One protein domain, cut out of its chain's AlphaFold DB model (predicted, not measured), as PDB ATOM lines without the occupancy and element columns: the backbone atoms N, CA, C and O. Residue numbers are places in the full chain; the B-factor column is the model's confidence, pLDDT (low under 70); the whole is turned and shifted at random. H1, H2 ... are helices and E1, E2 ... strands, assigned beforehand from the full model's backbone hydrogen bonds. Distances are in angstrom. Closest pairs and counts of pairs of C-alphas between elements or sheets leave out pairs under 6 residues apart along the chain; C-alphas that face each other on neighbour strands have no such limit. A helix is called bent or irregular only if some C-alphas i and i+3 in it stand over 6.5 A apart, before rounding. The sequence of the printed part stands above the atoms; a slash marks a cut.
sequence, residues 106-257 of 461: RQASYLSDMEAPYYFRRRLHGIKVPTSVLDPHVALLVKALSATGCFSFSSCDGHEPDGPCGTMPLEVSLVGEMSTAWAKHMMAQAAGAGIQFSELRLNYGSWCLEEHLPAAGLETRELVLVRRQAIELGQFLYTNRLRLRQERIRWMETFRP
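AT A GLANCE: This is residues 106 to 257 of the 461 residues of an uncharacterized protein of Pseudomonas sp. JUb52 (UniProt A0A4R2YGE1). A small four-stranded sheet has helices over one face: H4 lies over the E4 and E3 half, H3 over the E1 and E2 half, and the long helix H5 lies side by side with H3 and crosses close to H4. H6 follows H5 round a corner and lies with the short helices H1 and H2 at one end of the domain, away from the strands, while the link of residues 157 to 170 reaches out at the other end. The printed part has 152 residues with six named helices and four named strands, in the order H1, H2, H3, E1, E2, H4, E3, E4, H5, H6. The sheet runs E1, E2, E4, E3 and is antiparallel throughout; the class is mixed, helices and strands. The whole is compact, with a radius of gyration of the C-alphas of 15.0 A, and spans 45 by 36 by 28 A.

IN THESE COORDINATES: After residues 106 to 111, H1 takes residues 112 to 115, beginning at C-alpha 112 at (138.808, 164.502, 153.425); it is neither bent nor irregular, but only just: C-alphas 112 and 115 are 6.1 A apart. H2 takes residues 117 to 122, and H3 residues 139 to 147, 12.0 A long. E1 is residues 152 to 156, 11.9 A, and E2 residues 171 to 174. H4, residues 176 to 192, is 24.8 A long and begins at C-alpha 176 at (147.207, 168.449, 159.007). E3 is residues 200 to 203 and E4 residues 208 to 211. H5, residues 223 to 239, is 24.3 A long. H6, residues 241 to 254, is 19.9 A long and ends at C-alpha 254 at (155.623, 163.613, 172.983).

HOW THE PARTS SIT: E1 and E2 form an antiparallel hairpin, with N 153 and O 173 within hydrogen-bond range at 2.9 A. E2 and E4 are antiparallel, with N 172 and O 209 at 2.8 A. E3 and E4 form the other hairpin, with N 203 and O 208 at 2.7 A; E1 and E3 are the edge strands. E2, H4 and E3 make a split strand-helix-strand unit, two strands running the same way with E4 between them, and its crossover is right-handed. The sheet with H3, H4 and H5 makes two layers, helices on one face of a sheet. H3 lies over E1 and E2 at a height over the sheet of 9.8 A, along the strands. H4, on the same face, lies over E4 and E3 at a height of 9.7 A, also along the strands. H3 and H5 touch, closest at the C-alphas of Leu 141 and Gly 234, 4.0 A apart, at a shallow tilt of 28 degrees, the same way. H5 touches H4 with residues 233 to 237 alone, closest at the C-alphas of Phe 236 and Ala 190, 6.9 A apart; their lines are about perpendicular at 86 degrees. H4 and H2 only just touch, with 3 pairs of C-alphas within 8 A, the closest those of Met 178 and Pro 117, 7.1 A apart. H4 and H6 are close but not clearly touching, the C-alphas of Trp 182 and Arg 248 being closest at 7.4 A. H1 and H2 meet only through their link, and H1 and H5 are apart. In H2, H3, H4 and H5 every O i to N i+4 pair is within hydrogen-bond range; in H6 7 of 10 are, and H1 is too short for such a pair.

THE WHOLE: The C-alphas farthest apart, those of Pro 164 and Glu 253, are 47.1 A apart. The printed part has no cut. The links H2 to H3, E1 to E2 and E4 to H5 are long, with 16, 14 and 11 residues. The mean pLDDT of the printed part is 77.6; it is under 70 at residues 106 to 117, 153 to 169, 204 to 206, 214 to 221 and 256 to 257.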
ATOM      1  N   ARG A 106     147.118 168.602 137.842       47.22
ATOM      2  CA  ARG A 106     146.136 168.520 138.931       47.22
ATOM      3  C   ARG A 106     146.719 167.877 140.185       47.22
ATOM      4  O   ARG A 106     147.389 166.852 140.120       47.22
ATOM      5  N   GLN A 107     146.370 168.464 141.329       50.16
ATOM      6  CA  GLN A 107     146.625 167.921 142.661       50.16
ATOM      7  C   GLN A 107     146.000 166.521 142.796       50.16
ATOM      8  O   GLN A 107     144.858 166.294 142.387       50.16
ATOM      9  N   ALA A 108     146.730 165.573 143.387       51.00
ATOM     10  CA  ALA A 108     146.195 164.255 143.707       51.00
ATOM     11  C   ALA A 108     145.242 164.360 144.915       51.00
ATOM     12  O   ALA A 108     145.647 164.206 146.058       51.00
ATOM     13  N   SER A 109     143.963 164.662 144.689       46.34
ATOM     14  CA  SER A 109     142.999 164.803 145.790       46.34
ATOM     15  C   SER A 109     142.727 163.462 146.490       46.34
ATOM     16  O   SER A 109     142.370 162.483 145.832       46.34
ATOM     17  N   TYR A 110     142.839 163.448 147.822       54.19
ATOM     18  CA  TYR A 110     142.417 162.341 148.692       54.19
ATOM     19  C   TYR A 110     141.034 162.609 149.295       54.19
ATOM     20  O   TYR A 110     140.527 163.728 149.250       54.19
ATOM     21  N   LEU A 111     140.430 161.583 149.898       51.59
ATOM     22  CA  LEU A 111     139.230 161.741 150.725       51.59
ATOM     23  C   LEU A 111     139.545 162.583 151.978       51.59
ATOM     24  O   LEU A 111     140.527 162.305 152.669       51.59
ATOM     25  N   SER A 112     138.687 163.564 152.288       52.19
ATOM     26  CA  SER A 112     138.808 164.502 153.425       52.19
ATOM     27  C   SER A 112     138.996 163.820 154.783       52.19
ATOM     28  O   SER A 112     139.664 164.343 155.669       52.19
ATOM     29  N   ASP A 113     138.465 162.610 154.944       56.00
ATOM     30  CA  ASP A 113     138.490 161.875 156.213       56.00
ATOM     31  C   ASP A 113     139.912 161.460 156.635       56.00
ATOM     32  O   ASP A 113     140.158 161.134 157.798       56.00
ATOM     33  N   MET A 114     140.869 161.494 155.699       56.88
ATOM     34  CA  MET A 114     142.275 161.152 155.932       56.88
ATOM     35  C   MET A 114     143.043 162.198 156.756       56.88
ATOM     36  O   MET A 114     144.153 161.911 157.205       56.88
ATOM     37  N   GLU A 115     142.457 163.374 156.999       58.56
ATOM     38  CA  GLU A 115     143.000 164.406 157.896       58.56
ATOM     39  C   GLU A 115     142.919 164.020 159.378       58.56
ATOM     40  O   GLU A 115     143.606 164.607 160.220       58.56
ATOM     41  N   ALA A 116     142.106 163.014 159.721       63.34
ATOM     42  CA  ALA A 116     141.920 162.615 161.104       63.34
ATOM     43  C   ALA A 116     143.241 162.097 161.726       63.34
ATOM     44  O   ALA A 116     143.846 161.153 161.199       63.34
ATOM     45  N   PRO A 117     143.650 162.599 162.915       65.94
ATOM     46  CA  PRO A 117     144.863 162.162 163.625       65.94
ATOM     47  C   PRO A 117     144.975 160.643 163.827       65.94
ATOM     48  O   PRO A 117     146.071 160.093 163.950       65.94
ATOM     49  N   TYR A 118     143.834 159.949 163.849       71.94
ATOM     50  CA  TYR A 118     143.749 158.495 163.905       71.94
ATOM     51  C   TYR A 118     144.522 157.805 162.770       71.94
ATOM     52  O   TYR A 118     145.284 156.870 163.031       71.94
ATOM     53  N   TYR A 119     144.376 158.269 161.524       71.44
ATOM     54  CA  TYR A 119     145.041 157.644 160.378       71.44
ATOM     55  C   TYR A 119     146.552 157.816 160.443       71.44
ATOM     56  O   TYR A 119     147.285 156.852 160.201       71.44
ATOM     57  N   PHE A 120     147.013 159.002 160.848       76.62
ATOM     58  CA  PHE A 120     148.427 159.252 161.092       76.62
ATOM     59  C   PHE A 120     148.968 158.259 162.128       76.62
ATOM     60  O   PHE A 120     149.927 157.543 161.854       76.62
ATOM     61  N   ARG A 121     148.313 158.113 163.285       78.25
ATOM     62  CA  ARG A 121     148.786 157.211 164.351       78.25
ATOM     63  C   ARG A 121     148.815 155.738 163.951       78.25
ATOM     64  O   ARG A 121     149.713 155.013 164.365       78.25
ATOM     65  N   ARG A 122     147.840 155.288 163.160       79.94
ATOM     66  CA  ARG A 122     147.693 153.872 162.802       79.94
ATOM     67  C   ARG A 122     148.640 153.423 161.687       79.94
ATOM     68  O   ARG A 122     149.038 152.261 161.673       79.94
ATOM     69  N   ARG A 123     148.965 154.290 160.724       79.31
ATOM     70  CA  ARG A 123     149.775 153.897 159.557       79.31
ATOM     71  C   ARG A 123     151.264 154.134 159.813       79.31
ATOM     72  O   ARG A 123     151.660 155.175 160.333       79.31
ATOM     73  N   LEU A 124     152.092 153.172 159.399       81.38
ATOM     74  CA  LEU A 124     153.559 153.282 159.434       81.38
ATOM     75  C   LEU A 124     154.114 154.169 158.312       81.38
ATOM     76  O   LEU A 124     155.199 154.722 158.442       81.38
ATOM     77  N   HIS A 125     153.370 154.303 157.219       84.19
ATOM     78  CA  HIS A 125     153.679 155.166 156.086       84.19
ATOM     79  C   HIS A 125     152.483 156.079 155.790       84.19
ATOM     80  O   HIS A 125     151.351 155.785 156.184       84.19
ATOM     81  N   GLY A 126     152.733 157.175 155.084       79.88
ATOM     82  CA  GLY A 126     151.706 158.038 154.529       79.88
ATOM     83  C   GLY A 126     150.907 157.365 153.421       79.88
ATOM     84  O   GLY A 126     151.085 156.184 153.105       79.88
ATOM     85  N   ILE A 127     150.003 158.126 152.815       79.00
ATOM     86  CA  ILE A 127     149.294 157.654 151.628       79.00
ATOM     87  C   ILE A 127     150.277 157.612 150.458       79.00
ATOM     88  O   ILE A 127     151.081 158.526 150.264       79.00
ATOM     89  N   LYS A 128     150.266 156.510 149.711       84.25
ATOM     90  CA  LYS A 128     151.199 156.294 148.609       84.25
ATOM     91  C   LYS A 128     150.626 156.925 147.347       84.25
ATOM     92  O   LYS A 128     149.599 156.482 146.846       84.25
ATOM     93  N   VAL A 129     151.321 157.925 146.821       81.06
ATOM     94  CA  VAL A 129     150.931 158.607 145.580       81.06
ATOM     95  C   VAL A 129     151.593 157.913 144.386       81.06
ATOM     96  O   VAL A 129     152.788 157.617 144.484       81.06
ATOM     97  N   PRO A 130     150.886 157.632 143.281       83.25
ATOM     98  CA  PRO A 130     151.517 157.130 142.063       83.25
ATOM     99  C   PRO A 130     152.553 158.112 141.496       83.25
ATOM    100  O   PRO A 130     152.286 159.303 141.369       83.25
ATOM    101  N   THR A 131     153.726 157.625 141.093       86.88
ATOM    102  CA  THR A 131     154.784 158.448 140.471       86.88
ATOM    103  C   THR A 131     154.354 159.021 139.113       86.88
ATOM    104  O   THR A 131     154.873 160.047 138.674       86.88
ATOM    105  N   SER A 132     153.361 158.395 138.475       81.38
ATOM    106  CA  SER A 132     152.740 158.823 137.215       81.38
ATOM    107  C   SER A 132     151.947 160.132 137.313       81.38
ATOM    108  O   SER A 132     151.621 160.710 136.280       81.38
ATOM    109  N   VAL A 133     151.629 160.598 138.527       76.75
ATOM    110  CA  VAL A 133     150.895 161.856 138.763       76.75
ATOM    111  C   VAL A 133     151.719 162.925 139.468       76.75
ATOM    112  O   VAL A 133     151.193 163.979 139.810       76.75
ATOM    113  N   LEU A 134     152.999 162.649 139.713       79.69
ATOM    114  CA  LEU A 134     153.906 163.567 140.380       79.69
ATOM    115  C   LEU A 134     154.855 164.197 139.370       79.69
ATOM    116  O   LEU A 134     155.334 163.529 138.448       79.69
ATOM    117  N   ASP A 135     155.169 165.468 139.604       80.31
ATOM    118  CA  ASP A 135     156.247 166.148 138.900       80.31
ATOM    119  C   ASP A 135     157.567 165.368 139.072       80.31
ATOM    120  O   ASP A 135     157.924 165.028 140.206       80.31
ATOM    121  N   PRO A 136     158.305 165.090 137.982       82.56
ATOM    122  CA  PRO A 136     159.531 164.294 138.023       82.56
ATOM    123  C   PRO A 136     160.595 164.761 139.023       82.56
ATOM    124  O   PRO A 136     161.351 163.934 139.523       82.56
ATOM    125  N   HIS A 137     160.662 166.058 139.313       82.06
ATOM    126  CA  HIS A 137     161.728 166.687 140.085       82.06
ATOM    127  C   HIS A 137     161.417 166.806 141.580       82.06
ATOM    128  O   HIS A 137     162.332 166.969 142.383       82.06
ATOM    129  N   VAL A 138     160.146 166.700 141.971       82.94
ATOM    130  CA  VAL A 138     159.730 166.659 143.386       82.94
ATOM    131  C   VAL A 138     159.084 165.350 143.795       82.94
ATOM    132  O   VAL A 138     158.850 165.131 144.986       82.94
ATOM    133  N   ALA A 139     158.842 164.447 142.843       87.81
ATOM    134  CA  ALA A 139     158.244 163.147 143.105       87.81
ATOM    135  C   ALA A 139     158.967 162.412 144.236       87.81
ATOM    136  O   ALA A 139     158.312 161.954 145.171       87.81
ATOM    137  N   LEU A 140     160.305 162.353 144.216       93.06
ATOM    138  CA  LEU A 140     161.053 161.679 145.276       93.06
ATOM    139  C   LEU A 140     160.770 162.275 146.659       93.06
ATOM    140  O   LEU A 140     160.576 161.519 147.604       93.06
ATOM    141  N   LEU A 141     160.690 163.598 146.792       92.31
ATOM    142  CA  LEU A 141     160.417 164.240 148.076       92.31
ATOM    143  C   LEU A 141     159.039 163.852 148.622       92.31
ATOM    144  O   LEU A 141     158.927 163.422 149.771       92.31
ATOM    145  N   VAL A 142     157.997 163.914 147.786       89.25
ATOM    146  CA  VAL A 142     156.632 163.490 148.151       89.25
ATOM    147  C   VAL A 142     156.615 162.019 148.572       89.25
ATOM    148  O   VAL A 142     156.035 161.646 149.596       89.25
ATOM    149  N   LYS A 143     157.275 161.169 147.784       91.75
ATOM    150  CA  LYS A 143     157.322 159.721 147.991       91.75
ATOM    151  C   LYS A 143     158.116 159.361 149.243       91.75
ATOM    152  O   LYS A 143     157.703 158.472 149.984       91.75
ATOM    153  N   ALA A 144     159.196 160.080 149.520       94.12
ATOM    154  CA  ALA A 144     160.013 159.910 150.710       94.12
ATOM    155  C   ALA A 144     159.285 160.370 151.977       94.12
ATOM    156  O   ALA A 144     159.310 159.650 152.971       94.12
ATOM    157  N   LEU A 145     158.567 161.499 151.934       92.19
ATOM    158  CA  LEU A 145     157.696 161.951 153.026       92.19
ATOM    159  C   LEU A 145     156.621 160.906 153.351       92.19
ATOM    160  O   LEU A 145     156.419 160.549 154.512       92.19
ATOM    161  N   SER A 146     155.976 160.344 152.326       89.69
ATOM    162  CA  SER A 146     155.046 159.229 152.515       89.69
ATOM    163  C   SER A 146     155.754 158.014 153.116       89.69
ATOM    164  O   SER A 146     155.303 157.446 154.116       89.69
ATOM    165  N   ALA A 147     156.933 157.660 152.605       91.56
ATOM    166  CA  ALA A 147     157.722 156.572 153.158       91.56
ATOM    167  C   ALA A 147     158.117 156.821 154.624       91.56
ATOM    168  O   ALA A 147     158.236 155.861 155.371       91.56
ATOM    169  N   THR A 148     158.247 158.050 155.108       92.56
ATOM    170  CA  THR A 148     158.568 158.328 156.518       92.56
ATOM    171  C   THR A 148     157.341 158.536 157.411       92.56
ATOM    172  O   THR A 148     157.487 158.781 158.609       92.56
ATOM    173  N   GLY A 149     156.126 158.398 156.868       87.75
ATOM    174  CA  GLY A 149     154.879 158.498 157.632       87.75
ATOM    175  C   GLY A 149     154.223 159.881 157.626       87.75
ATOM    176  O   GLY A 149     153.268 160.083 158.378       87.75
ATOM    177  N   CYS A 150     154.698 160.823 156.807       86.88
ATOM    178  CA  CYS A 150     153.984 162.067 156.513       86.88
ATOM    179  C   CYS A 150     152.895 161.820 155.474       86.88
ATOM    180  O   CYS A 150     153.082 161.080 154.514       86.88
ATOM    181  N   PHE A 151     151.751 162.463 155.654       80.56
ATOM    182  CA  PHE A 151     150.669 162.421 154.687       80.56
ATOM    183  C   PHE A 151     150.765 163.707 153.860       80.56
ATOM    184  O   PHE A 151     150.916 164.788 154.432       80.56
ATOM    185  N   SER A 152     150.722 163.591 152.535       75.19
ATOM    186  CA  SER A 152     150.792 164.718 151.601       75.19
ATOM    187  C   SER A 152     149.625 164.670 150.620       75.19
ATOM    188  O   SER A 152     149.195 163.583 150.245       75.19
ATOM    189  N   PHE A 153     149.112 165.839 150.227       60.88
ATOM    190  CA  PHE A 153     148.011 165.975 149.265       60.88
ATOM    191  C   PHE A 153     148.511 166.112 147.826       60.88
ATOM    192  O   PHE A 153     147.920 165.568 146.903       60.88
ATOM    193  N   SER A 154     149.606 166.830 147.605       61.91
ATOM    194  CA  SER A 154     149.997 167.203 146.246       61.91
ATOM    195  C   SER A 154     151.435 167.667 146.164       61.91
ATOM    196  O   SER A 154     152.038 168.031 147.172       61.91
ATOM    197  N   SER A 155     151.940 167.690 144.933       57.22
ATOM    198  CA  SER A 155     153.077 168.510 144.535       57.22
ATOM    199  C   SER A 155     152.714 169.329 143.303       57.22
ATOM    200  O   SER A 155     152.211 168.740 142.344       57.22
ATOM    201  N   CYS A 156     152.986 170.631 143.307       62.03
ATOM    202  CA  CYS A 156     153.015 171.429 142.082       62.03
ATOM    203  C   CYS A 156     154.471 171.602 141.626       62.03
ATOM    204  O   CYS A 156     155.397 171.634 142.436       62.03
ATOM    205  N   ASP A 157     154.683 171.687 140.319       56.34
ATOM    206  CA  ASP A 157     155.987 171.932 139.696       56.34
ATOM    207  C   ASP A 157     156.317 173.431 139.572       56.34
ATOM    208  O   ASP A 157     157.367 173.794 139.032       56.34
ATOM    209  N   GLY A 158     155.408 174.294 140.040       51.88
ATOM    210  CA  GLY A 158     155.488 175.742 139.914       51.88
ATOM    211  C   GLY A 158     154.946 176.335 138.602       51.88
ATOM    212  O   GLY A 158     155.233 177.502 138.329       51.88
ATOM    213  N   HIS A 159     154.187 175.586 137.789       52.59
ATOM    214  CA  HIS A 159     153.592 176.086 136.537       52.59
ATOM    215  C   HIS A 159     152.061 176.252 136.617       52.59
ATOM    216  O   HIS A 159     151.350 175.374 137.102       52.59
ATOM    217  N   GLU A 160     151.535 177.365 136.081       47.72
ATOM    218  CA  GLU A 160     150.128 177.460 135.658       47.72
ATOM    219  C   GLU A 160     149.991 177.019 134.188       47.72
ATOM    220  O   GLU A 160     150.887 177.309 133.394       47.72
ATOM    221  N   PRO A 161     148.860 176.398 133.790       40.06
ATOM    222  CA  PRO A 161     148.606 175.987 132.404       40.06
ATOM    223  C   PRO A 161     148.720 177.116 131.363       40.06
ATOM    224  O   PRO A 161     149.028 176.836 130.209       40.06
ATOM    225  N   ASP A 162     148.489 178.370 131.772       38.56
ATOM    226  CA  ASP A 162     148.423 179.545 130.892       38.56
ATOM    227  C   ASP A 162     149.526 180.591 131.180       38.56
ATOM    228  O   ASP A 162     149.522 181.683 130.605       38.56
ATOM    229  N   GLY A 163     150.468 180.290 132.082       35.59
ATOM    230  CA  GLY A 163     151.564 181.192 132.445       35.59
ATOM    231  C   GLY A 163     152.814 180.958 131.584       35.59
ATOM    232  O   GLY A 163     153.142 179.804 131.300       35.59
ATOM    233  N   PRO A 164     153.561 182.004 131.179       32.62
ATOM    234  CA  PRO A 164     154.898 181.804 130.634       32.62
ATOM    235  C   PRO A 164     155.748 181.179 131.749       32.62
ATOM    236  O   PRO A 164     155.955 181.822 132.767       32.62
ATOM    237  N   CYS A 165     156.129 179.911 131.589       39.66
ATOM    238  CA  CYS A 165     157.039 179.109 132.417       39.66
ATOM    239  C   CYS A 165     157.336 179.620 133.854       39.66
ATOM    240  O   CYS A 165     158.071 180.586 134.033       39.66
ATOM    241  N   GLY A 166     156.889 178.893 134.887       49.47
ATOM    242  CA  GLY A 166     157.470 178.990 136.236       49.47
ATOM    243  C   GLY A 166     157.047 180.174 137.118       49.47
ATOM    244  O   GLY A 166     157.847 180.614 137.946       49.47
ATOM    245  N   THR A 167     155.822 180.690 136.994       52.72
ATOM    246  CA  THR A 167     155.331 181.819 137.813       52.72
ATOM    247  C   THR A 167     154.946 181.457 139.251       52.72
ATOM    248  O   THR A 167     154.893 182.351 140.096       52.72
ATOM    249  N   MET A 168     154.693 180.180 139.563       63.59
ATOM    250  CA  MET A 168     154.298 179.737 140.905       63.59
ATOM    251  C   MET A 168     155.468 179.079 141.650       63.59
ATOM    252  O   MET A 168     156.258 178.351 141.036       63.59
ATOM    253  N   PRO A 169     155.606 179.302 142.968       69.31
ATOM    254  CA  PRO A 169     156.594 178.594 143.769       69.31
ATOM    255  C   PRO A 169     156.302 177.094 143.762       69.31
ATOM    256  O   PRO A 169     155.155 176.665 143.643       69.31
ATOM    257  N   LEU A 170     157.355 176.296 143.888       75.31
ATOM    258  CA  LEU A 170     157.224 174.854 144.059       75.31
ATOM    259  C   LEU A 170     156.577 174.557 145.416       75.31
ATOM    260  O   LEU A 170     156.990 175.138 146.421       75.31
ATOM    261  N   GLU A 171     155.596 173.652 145.461       76.94
ATOM    262  CA  GLU A 171     154.879 173.325 146.699       76.94
ATOM    263  C   GLU A 171     154.654 171.817 146.871       76.94
ATOM    264  O   GLU A 171     154.362 171.102 145.914       76.94
ATOM    265  N   VAL A 172     154.747 171.340 148.114       81.56
ATOM    266  CA  VAL A 172     154.311 170.014 148.565       81.56
ATOM    267  C   VAL A 172     153.386 170.188 149.765       81.56
ATOM    268  O   VAL A 172     153.821 170.540 150.863       81.56
ATOM    269  N   SER A 173     152.097 169.936 149.579       78.81
ATOM    270  CA  SER A 173     151.087 170.128 150.626       78.81
ATOM    271  C   SER A 173     151.076 168.946 151.595       78.81
ATOM    272  O   SER A 173     151.015 167.792 151.162       78.81
ATOM    273  N   LEU A 174     151.100 169.213 152.903       81.81
ATOM    274  CA  LEU A 174     151.026 168.204 153.960       81.81
ATOM    275  C   LEU A 174     149.636 168.176 154.595       81.81
ATOM    276  O   LEU A 174     148.923 169.172 154.662       81.81
ATOM    277  N   VAL A 175     149.263 167.002 155.088       77.88
ATOM    278  CA  VAL A 175     147.945 166.753 155.667       77.88
ATOM    279  C   VAL A 175     148.003 166.988 157.175       77.88
ATOM    280  O   VAL A 175     148.538 166.165 157.930       77.88
ATOM    281  N   GLY A 176     147.430 168.111 157.605       76.19
ATOM    282  CA  GLY A 176     147.207 168.449 159.007       76.19
ATOM    283  C   GLY A 176     148.467 168.747 159.830       76.19
ATOM    284  O   GLY A 176     149.617 168.668 159.378       76.19
ATOM    285  N   GLU A 177     148.238 169.078 161.101       79.12
ATOM    286  CA  GLU A 177     149.288 169.524 162.022       79.12
ATOM    287  C   GLU A 177     150.315 168.424 162.329       79.12
ATOM    288  O   GLU A 177     151.514 168.700 162.389       79.12
ATOM    289  N   MET A 178     149.880 167.166 162.476       83.69
ATOM    290  CA  MET A 178     150.783 166.056 162.812       83.69
ATOM    291  C   MET A 178     151.804 165.781 161.704       83.69
ATOM    292  O   MET A 178     152.994 165.652 161.996       83.69
ATOM    293  N   SER A 179     151.369 165.726 160.438       85.00
ATOM    294  CA  SER A 179     152.285 165.521 159.307       85.00
ATOM    295  C   SER A 179     153.261 166.675 159.171       85.00
ATOM    296  O   SER A 179     154.431 166.447 158.876       85.00
ATOM    297  N   THR A 180     152.803 167.896 159.438       85.88
ATOM    298  CA  THR A 180     153.648 169.087 159.362       85.88
ATOM    299  C   THR A 180     154.679 169.129 160.479       85.88
ATOM    300  O   THR A 180     155.863 169.344 160.229       85.88
ATOM    301  N   ALA A 181     154.270 168.872 161.720       87.06
ATOM    302  CA  ALA A 181     155.191 168.841 162.849       87.06
ATOM    303  C   ALA A 181     156.218 167.704 162.712       87.06
ATOM    304  O   ALA A 181     157.396 167.900 163.021       87.06
ATOM    305  N   TRP A 182     155.801 166.549 162.185       90.62
ATOM    306  CA  TRP A 182     156.712 165.451 161.880       90.62
ATOM    307  C   TRP A 182     157.685 165.803 160.746       90.62
ATOM    308  O   TRP A 182     158.891 165.602 160.894       90.62
ATOM    309  N   ALA A 183     157.204 166.416 159.659       91.50
ATOM    310  CA  ALA A 183     158.057 166.903 158.573       91.50
ATOM    311  C   ALA A 183     159.117 167.882 159.089       91.50
ATOM    312  O   ALA A 183     160.300 167.704 158.811       91.50
ATOM    313  N   LYS A 184     158.725 168.843 159.937       90.50
ATOM    314  CA  LYS A 184     159.657 169.776 160.586       90.50
ATOM    315  C   LYS A 184     160.760 169.051 161.357       90.50
ATOM    316  O   LYS A 184     161.926 169.427 161.257       90.50
ATOM    317  N   HIS A 185     160.393 168.032 162.134       91.75
ATOM    318  CA  HIS A 185     161.356 167.253 162.905       91.75
ATOM    319  C   HIS A 185     162.375 166.559 161.989       91.75
ATOM    320  O   HIS A 185     163.577 166.642 162.233       91.75
ATOM    321  N   MET A 186     161.915 165.938 160.901       94.19
ATOM    322  CA  MET A 186     162.800 165.283 159.935       94.19
ATOM    323  C   MET A 186     163.690 166.270 159.175       94.19
ATOM    324  O   MET A 186     164.863 165.979 158.956       94.19
ATOM    325  N   MET A 187     163.172 167.447 158.813       92.19
ATOM    326  CA  MET A 187     163.967 168.499 158.177       92.19
ATOM    327  C   MET A 187     165.084 168.983 159.108       92.19
ATOM    328  O   MET A 187     166.225 169.101 158.679       92.19
ATOM    329  N   ALA A 188     164.809 169.172 160.402       91.75
ATOM    330  CA  ALA A 188     165.853 169.521 161.367       91.75
ATOM    331  C   ALA A 188     166.963 168.452 161.440       91.75
ATOM    332  O   ALA A 188     168.143 168.795 161.507       91.75
ATOM    333  N   GLN A 189     166.604 167.164 161.365       93.88
ATOM    334  CA  GLN A 189     167.592 166.084 161.288       93.88
ATOM    335  C   GLN A 189     168.391 166.110 159.975       93.88
ATOM    336  O   GLN A 189     169.603 165.915 160.008       93.88
ATOM    337  N   ALA A 190     167.740 166.364 158.836       94.56
ATOM    338  CA  ALA A 190     168.408 166.482 157.540       94.56
ATOM    339  C   ALA A 190     169.423 167.638 157.533       94.56
ATOM    340  O   ALA A 190     170.562 167.451 157.109       94.56
ATOM    341  N   ALA A 191     169.051 168.797 158.089       93.12
ATOM    342  CA  ALA A 191     169.961 169.931 158.252       93.12
ATOM    343  C   ALA A 191     171.139 169.584 159.174       93.12
ATOM    344  O   ALA A 191     172.285 169.890 158.854       93.12
ATOM    345  N   GLY A 192     170.879 168.893 160.292       93.38
ATOM    346  CA  GLY A 192     171.927 168.406 161.196       93.38
ATOM    347  C   GLY A 192     172.884 167.397 160.547       93.38
ATOM    348  O   GLY A 192     174.037 167.302 160.955       93.38
ATOM    349  N   ALA A 193     172.429 166.685 159.514       94.12
ATOM    350  CA  ALA A 193     173.242 165.793 158.689       94.12
ATOM    351  C   ALA A 193     173.947 166.508 157.516       94.12
ATOM    352  O   ALA A 193     174.609 165.851 156.716       94.12
ATOM    353  N   GLY A 194     173.815 167.835 157.404       92.88
ATOM    354  CA  GLY A 194     174.470 168.647 156.377       92.88
ATOM    355  C   GLY A 194     173.743 168.718 155.031       92.88
ATOM    356  O   GLY A 194     174.303 169.272 154.087       92.88
ATOM    357  N   ILE A 195     172.514 168.196 154.925       93.56
ATOM    358  CA  ILE A 195     171.714 168.298 153.696       93.56
ATOM    359  C   ILE A 195     171.289 169.754 153.489       93.56
ATOM    360  O   ILE A 195     170.722 170.375 154.391       93.56
ATOM    361  N   GLN A 196     171.555 170.291 152.300       88.31
ATOM    362  CA  GLN A 196     171.235 171.669 151.944       88.31
ATOM    363  C   GLN A 196     169.838 171.737 151.326       88.31
ATOM    364  O   GLN A 196     169.573 171.131 150.294       88.31
ATOM    365  N   PHE A 197     168.940 172.488 151.956       88.62
ATOM    366  CA  PHE A 197     167.596 172.753 151.435       88.62
ATOM    367  C   PHE A 197     167.130 174.173 151.798       88.62
ATOM    368  O   PHE A 197     165.977 174.385 152.156       88.62
ATOM    369  N   SER A 198     168.045 175.151 151.756       85.25
ATOM    370  CA  SER A 198     167.778 176.555 152.119       85.25
ATOM    371  C   SER A 198     166.641 177.187 151.322       85.25
ATOM    372  O   SER A 198     165.937 178.049 151.847       85.25
ATOM    373  N   GLU A 199     166.437 176.722 150.089       84.62
ATOM    374  CA  GLU A 199     165.394 177.217 149.197       84.62
ATOM    375  C   GLU A 199     164.037 176.564 149.471       84.62
ATOM    376  O   GLU A 199     163.073 176.873 148.784       84.62
ATOM    377  N   LEU A 200     163.924 175.662 150.452       86.19
ATOM    378  CA  LEU A 200     162.679 174.996 150.824       86.19
ATOM    379  C   LEU A 200     162.337 175.290 152.288       86.19
ATOM    380  O   LEU A 200     163.128 175.046 153.200       86.19
ATOM    381  N   ARG A 201     161.114 175.760 152.544       84.38
ATOM    382  CA  ARG A 201     160.621 176.062 153.893       84.38
ATOM    383  C   ARG A 201     159.246 175.479 154.159       84.38
ATOM    384  O   ARG A 201     158.399 175.369 153.284       84.38
ATOM    385  N   LEU A 202     158.998 175.184 155.426       82.00
ATOM    386  CA  LEU A 202     157.682 174.772 155.887       82.00
ATOM    387  C   LEU A 202     156.819 176.007 156.192       82.00
ATOM    388  O   LEU A 202     157.123 176.763 157.119       82.00
ATOM    389  N   ASN A 203     155.743 176.201 155.435       76.81
ATOM    390  CA  ASN A 203     154.743 177.232 155.662       76.81
ATOM    391  C   ASN A 203     153.687 176.735 156.659       76.81
ATOM    392  O   ASN A 203     152.884 175.846 156.379       76.81
ATOM    393  N   TYR A 204     153.688 177.330 157.852       63.50
ATOM    394  CA  TYR A 204     152.781 176.957 158.941       63.50
ATOM    395  C   TYR A 204     151.342 177.440 158.738       63.50
ATOM    396  O   TYR A 204     150.453 176.942 159.421       63.50
ATOM    397  N   GLY A 205     151.109 178.418 157.857       62.00
ATOM    398  CA  GLY A 205     149.764 178.929 157.575       62.00
ATOM    399  C   GLY A 205     148.964 178.016 156.646       62.00
ATOM    400  O   GLY A 205     147.743 177.975 156.740       62.00
ATOM    401  N   SER A 206     149.657 177.270 155.786       63.22
ATOM    402  CA  SER A 206     149.079 176.409 154.745       63.22
ATOM    403  C   SER A 206     149.517 174.945 154.847       63.22
ATOM    404  O   SER A 206     149.186 174.151 153.971       63.22
ATOM    405  N   TRP A 207     150.254 174.575 155.903       72.25
ATOM    406  CA  TRP A 207     150.774 173.219 156.121       72.25
ATOM    407  C   TRP A 207     151.505 172.663 154.884       72.25
ATOM    408  O   TRP A 207     151.388 171.485 154.560       72.25
ATOM    409  N   CYS A 208     152.242 173.504 154.157       75.81
ATOM    410  CA  CYS A 208     152.943 173.106 152.937       75.81
ATOM    411  C   CYS A 208     154.455 173.287 153.070       75.81
ATOM    412  O   CYS A 208     154.940 174.131 153.821       75.81
ATOM    413  N   LEU A 209     155.211 172.458 152.361       79.06
ATOM    414  CA  LEU A 209     156.619 172.683 152.086       79.06
ATOM    415  C   LEU A 209     156.701 173.449 150.768       79.06
ATOM    416  O   LEU A 209     156.311 172.919 149.735       79.06
ATOM    417  N   GLU A 210     157.167 174.685 150.814       81.38
ATOM    418  CA  GLU A 210     157.203 175.588 149.668       81.38
ATOM    419  C   GLU A 210     158.610 176.130 149.433       81.38
ATOM    420  O   GLU A 210     159.458 176.141 150.328       81.38
ATOM    421  N   GLU A 211     158.836 176.622 148.228       78.38
ATOM    422  CA  GLU A 211     160.024 177.390 147.892       78.38
ATOM    423  C   GLU A 211     160.141 178.679 148.731       78.38
ATOM    424  O   GLU A 211     159.173 179.414 148.948       78.38
ATOM    425  N   HIS A 212     161.346 178.974 149.216       80.56
ATOM    426  CA  HIS A 212     161.644 180.146 150.027       80.56
ATOM    427  C   HIS A 212     162.219 181.282 149.176       80.56
ATOM    428  O   HIS A 212     163.413 181.556 149.225       80.56
ATOM    429  N   LEU A 213     161.359 182.004 148.450       70.19
ATOM    430  CA  LEU A 213     161.778 183.194 147.701       70.19
ATOM    431  C   LEU A 213     161.061 184.476 148.157       70.19
ATOM    432  O   LEU A 213     159.851 184.462 148.404       70.19
ATOM    433  N   PRO A 214     161.773 185.615 148.262       65.62
ATOM    434  CA  PRO A 214     161.143 186.930 148.311       65.62
ATOM    435  C   PRO A 214     160.548 187.289 146.939       65.62
ATOM    436  O   PRO A 214     160.946 186.730 145.922       65.62
ATOM    437  N   ALA A 215     159.649 188.279 146.882       62.81
ATOM    438  CA  ALA A 215     159.017 188.705 145.625       62.81
ATOM    439  C   ALA A 215     160.033 189.069 144.521       62.81
ATOM    440  O   ALA A 215     159.837 188.700 143.371       62.81
ATOM    441  N   ALA A 216     161.149 189.717 144.879       59.69
ATOM    442  CA  ALA A 216     162.242 190.017 143.948       59.69
ATOM    443  C   ALA A 216     163.060 188.774 143.531       59.69
ATOM    444  O   ALA A 216     163.662 188.762 142.468       59.69
ATOM    445  N   GLY A 217     163.077 187.720 144.355       63.16
ATOM    446  CA  GLY A 217     163.783 186.468 144.064       63.16
ATOM    447  C   GLY A 217     163.049 185.571 143.066       63.16
ATOM    448  O   GLY A 217     163.684 184.742 142.424       63.16
ATOM    449  N   LEU A 218     161.735 185.763 142.887       63.31
ATOM    450  CA  LEU A 218     160.959 185.074 141.847       63.31
ATOM    451  C   LEU A 218     161.421 185.460 140.431       63.31
ATOM    452  O   LEU A 218     161.348 184.632 139.529       63.31
ATOM    453  N   GLU A 219     161.937 186.679 140.241       59.62
ATOM    454  CA  GLU A 219     162.461 187.144 138.946       59.62
ATOM    455  C   GLU A 219     163.810 186.499 138.586       59.62
ATOM    456  O   GLU A 219     164.120 186.332 137.409       59.62
ATOM    457  N   THR A 220     164.603 186.097 139.586       62.75
ATOM    458  CA  THR A 220     165.926 185.462 139.421       62.75
ATOM    459  C   THR A 220     165.917 183.979 139.800       62.75
ATOM    460  O   THR A 220     166.948 183.420 140.171       62.75
ATOM    461  N   ARG A 221     164.742 183.348 139.782       69.75
ATOM    462  CA  ARG A 221     164.506 181.993 140.285       69.75
ATOM    463  C   ARG A 221     165.343 180.939 139.554       69.75
ATOM    464  O   ARG A 221     165.126 180.663 138.375       69.75
ATOM    465  N   GLU A 222     166.207 180.244 140.289       76.69
ATOM    466  CA  GLU A 222     166.939 179.075 139.790       76.69
ATOM    467  C   GLU A 222     166.193 177.773 140.121       76.69
ATOM    468  O   GLU A 222     166.548 177.033 141.040       76.69
ATOM    469  N   LEU A 223     165.161 177.451 139.335       76.31
ATOM    470  CA  LEU A 223     164.347 176.231 139.489       76.31
ATOM    471  C   LEU A 223     165.173 174.940 139.620       76.31
ATOM    472  O   LEU A 223     164.791 174.011 140.331       76.31
ATOM    473  N   VAL A 224     166.311 174.879 138.932       78.88
ATOM    474  CA  VAL A 224     167.256 173.757 138.985       78.88
ATOM    475  C   VAL A 224     167.782 173.531 140.401       78.88
ATOM    476  O   VAL A 224     167.818 172.391 140.860       78.88
ATOM    477  N   LEU A 225     168.163 174.602 141.105       82.81
ATOM    478  CA  LEU A 225     168.702 174.523 142.460       82.81
ATOM    479  C   LEU A 225     167.650 173.974 143.427       82.81
ATOM    480  O   LEU A 225     167.931 173.040 144.175       82.81
ATOM    481  N   VAL A 226     166.426 174.501 143.355       83.00
ATOM    482  CA  VAL A 226     165.293 174.068 144.190       83.00
ATOM    483  C   VAL A 226     164.979 172.590 143.962       83.00
ATOM    484  O   VAL A 226     164.839 171.818 144.910       83.00
ATOM    485  N   ARG A 227     164.928 172.168 142.695       85.81
ATOM    486  CA  ARG A 227     164.695 170.773 142.301       85.81
ATOM    487  C   ARG A 227     165.811 169.847 142.785       85.81
ATOM    488  O   ARG A 227     165.522 168.772 143.305       85.81
ATOM    489  N   ARG A 228     167.075 170.275 142.696       88.31
ATOM    490  CA  ARG A 228     168.215 169.520 143.234       88.31
ATOM    491  C   ARG A 228     168.096 169.335 144.748       88.31
ATOM    492  O   ARG A 228     168.181 168.208 145.226       88.31
ATOM    493  N   GLN A 229     167.817 170.407 145.490       90.69
ATOM    494  CA  GLN A 229     167.621 170.347 146.944       90.69
ATOM    495  C   GLN A 229     166.432 169.452 147.334       90.69
ATOM    496  O   GLN A 229     166.512 168.704 148.309       90.69
ATOM    497  N   ALA A 230     165.343 169.468 146.556       90.75
ATOM    498  CA  ALA A 230     164.204 168.576 146.766       90.75
ATOM    499  C   ALA A 230     164.581 167.094 146.581       90.75
ATOM    500  O   ALA A 230     164.184 166.256 147.397       90.75
ATOM    501  N   ILE A 231     165.372 166.772 145.550       91.50
ATOM    502  CA  ILE A 231     165.897 165.418 145.318       91.50
ATOM    503  C   ILE A 231     166.828 165.001 146.461       91.50
ATOM    504  O   ILE A 231     166.624 163.931 147.030       91.50
ATOM    505  N   GLU A 232     167.799 165.837 146.844       92.94
ATOM    506  CA  GLU A 232     168.749 165.555 147.934       92.94
ATOM    507  C   GLU A 232     168.026 165.297 149.268       92.94
ATOM    508  O   GLU A 232     168.278 164.295 149.949       92.94
ATOM    509  N   LEU A 233     167.056 166.150 149.617       94.62
ATOM    510  CA  LEU A 233     166.223 165.966 150.804       94.62
ATOM    511  C   LEU A 233     165.401 164.673 150.716       94.62
ATOM    512  O   LEU A 233     165.352 163.898 151.675       94.62
ATOM    513  N   GLY A 234     164.783 164.401 149.565       94.62
ATOM    514  CA  GLY A 234     164.025 163.174 149.334       94.62
ATOM    515  C   GLY A 234     164.880 161.906 149.467       94.62
ATOM    516  O   GLY A 234     164.461 160.946 150.119       94.62
ATOM    517  N   GLN A 235     166.106 161.913 148.933       95.00
ATOM    518  CA  GLN A 235     167.070 160.814 149.062       95.00
ATOM    519  C   GLN A 235     167.446 160.563 150.524       95.00
ATOM    520  O   GLN A 235     167.418 159.412 150.975       95.00
ATOM    521  N   PHE A 236     167.744 161.622 151.284       96.19
ATOM    522  CA  PHE A 236     168.041 161.511 152.712       96.19
ATOM    523  C   PHE A 236     166.882 160.861 153.475       96.19
ATOM    524  O   PHE A 236     167.085 159.887 154.210       96.19
ATOM    525  N   LEU A 237     165.659 161.362 153.275       96.06
ATOM    526  CA  LEU A 237     164.463 160.865 153.957       96.06
ATOM    527  C   LEU A 237     164.174 159.402 153.608       96.06
ATOM    528  O   LEU A 237     163.927 158.591 154.504       96.06
ATOM    529  N   TYR A 238     164.239 159.038 152.327       95.62
ATOM    530  CA  TYR A 238     163.952 157.678 151.883       95.62
ATOM    531  C   TYR A 238     165.002 156.668 152.364       95.62
ATOM    532  O   TYR A 238     164.652 155.579 152.828       95.62
ATOM    533  N   THR A 239     166.283 157.038 152.325       94.38
ATOM    534  CA  THR A 239     167.381 156.187 152.812       94.38
ATOM    535  C   THR A 239     167.267 155.947 154.320       94.38
ATOM    536  O   THR A 239     167.510 154.843 154.803       94.38
ATOM    537  N   ASN A 240     166.798 156.945 155.074       95.69
ATOM    538  CA  ASN A 240     166.600 156.859 156.523       95.69
ATOM    539  C   ASN A 240     165.195 156.381 156.939       95.69
ATOM    540  O   ASN A 240     164.882 156.368 158.132       95.69
ATOM    541  N   ARG A 241     164.333 155.973 155.994       94.12
ATOM    542  CA  ARG A 241     162.892 155.771 156.235       94.12
ATOM    543  C   ARG A 241     162.564 154.845 157.401       94.12
ATOM    544  O   ARG A 241     161.666 155.144 158.181       94.12
ATOM    545  N   LEU A 242     163.283 153.732 157.546       92.38
ATOM    546  CA  LEU A 242     163.009 152.748 158.598       92.38
ATOM    547  C   LEU A 242     163.330 153.309 159.988       92.38
ATOM    548  O   LEU A 242     162.514 153.180 160.899       92.38
ATOM    549  N   ARG A 243     164.472 153.995 160.121       95.00
ATOM    550  CA  ARG A 243     164.865 154.699 161.349       95.00
ATOM    551  C   ARG A 243     163.847 155.785 161.694       95.00
ATOM    552  O   ARG A 243     163.319 155.803 162.800       95.00
ATOM    553  N   LEU A 244     163.506 156.628 160.719       94.62
ATOM    554  CA  LEU A 244     162.551 157.723 160.896       94.62
ATOM    555  C   LEU A 244     161.158 157.208 161.291       94.62
ATOM    556  O   LEU A 244     160.526 157.783 162.169       94.62
ATOM    557  N   ARG A 245     160.688 156.080 160.741       91.44
ATOM    558  CA  ARG A 245     159.425 155.445 161.170       91.44
ATOM    559  C   ARG A 245     159.445 154.996 162.627       91.44
ATOM    560  O   ARG A 245     158.454 155.170 163.330       91.44
ATOM    561  N   GLN A 246     160.547 154.401 163.077       90.69
ATOM    562  CA  GLN A 246     160.688 153.970 164.470       90.69
ATOM    563  C   GLN A 246     160.721 155.174 165.417       90.69
ATOM    564  O   GLN A 246     160.064 155.168 166.458       90.69
ATOM    565  N   GLU A 247     161.433 156.232 165.031       91.75
ATOM    566  CA  GLU A 247     161.462 157.495 165.772       91.75
ATOM    567  C   GLU A 247     160.093 158.162 165.813       91.75
ATOM    568  O   GLU A 247     159.684 158.625 166.873       91.75
ATOM    569  N   ARG A 248     159.346 158.136 164.706       91.56
ATOM    570  CA  ARG A 248     157.984 158.668 164.624       91.56
ATOM    571  C   ARG A 248     157.070 158.069 165.686       91.56
ATOM    572  O   ARG A 248     156.290 158.802 166.284       91.56
ATOM    573  N   ILE A 249     157.166 156.759 165.940       87.56
ATOM    574  CA  ILE A 249     156.363 156.079 166.971       87.56
ATOM    575  C   ILE A 249     156.610 156.711 168.345       87.56
ATOM    576  O   ILE A 249     155.653 157.067 169.025       87.56
ATOM    577  N   ARG A 250     157.877 156.939 168.705       88.00
ATOM    578  CA  ARG A 250     158.261 157.587 169.972       88.00
ATOM    579  C   ARG A 250     157.908 159.074 169.985       88.00
ATOM    580  O   ARG A 250     157.449 159.614 170.984       88.00
ATOM    581  N   TRP A 251     158.098 159.749 168.857       89.00
ATOM    582  CA  TRP A 251     157.781 161.163 168.696       89.00
ATOM    583  C   TRP A 251     156.284 161.439 168.905       89.00
ATOM    584  O   TRP A 251     155.930 162.430 169.537       89.00
ATOM    585  N   MET A 252     155.399 160.538 168.465       85.38
ATOM    586  CA  MET A 252     153.951 160.682 168.659       85.38
ATOM    587  C   MET A 252     153.527 160.720 170.133       85.38
ATOM    588  O   MET A 252     152.496 161.318 170.436       85.38
ATOM    589  N   GLU A 253     154.298 160.119 171.041       82.56
ATOM    590  CA  GLU A 253     154.023 160.138 172.485       82.56
ATOM    591  C   GLU A 253     154.317 161.509 173.112       82.56
ATOM    592  O   GLU A 253     153.721 161.878 174.122       82.56
ATOM    593  N   THR A 254     155.219 162.283 172.501       79.62
ATOM    594  CA  THR A 254     155.623 163.613 172.983       79.62
ATOM    595  C   THR A 254     154.902 164.748 172.261       79.62
ATOM    596  O   THR A 254     154.868 165.876 172.759       79.62
ATOM    597  N   PHE A 255     154.287 164.461 171.112       77.88
ATOM    598  CA  PHE A 255     153.534 165.440 170.345       77.88
ATOM    599  C   PHE A 255     152.283 165.903 171.100       77.88
ATOM    600  O   PHE A 255     151.373 165.122 171.391       77.88
ATOM    601  N   ARG A 256     152.204 167.211 171.350       67.81
ATOM    602  CA  ARG A 256     150.977 167.876 171.785       67.81
ATOM    603  C   ARG A 256     150.457 168.723 170.626       67.81
ATOM    604  O   ARG A 256     151.193 169.615 170.201       67.81
ATOM    605  N   PRO A 257     149.243 168.454 170.108       64.31
ATOM    606  CA  PRO A 257     148.633 169.351 169.137       64.31
ATOM    607  C   PRO A 257     148.515 170.734 169.766       64.31
ATOM    608  O   PRO A 257     148.321 170.842 170.987       64.31
TER     609      PRO A 257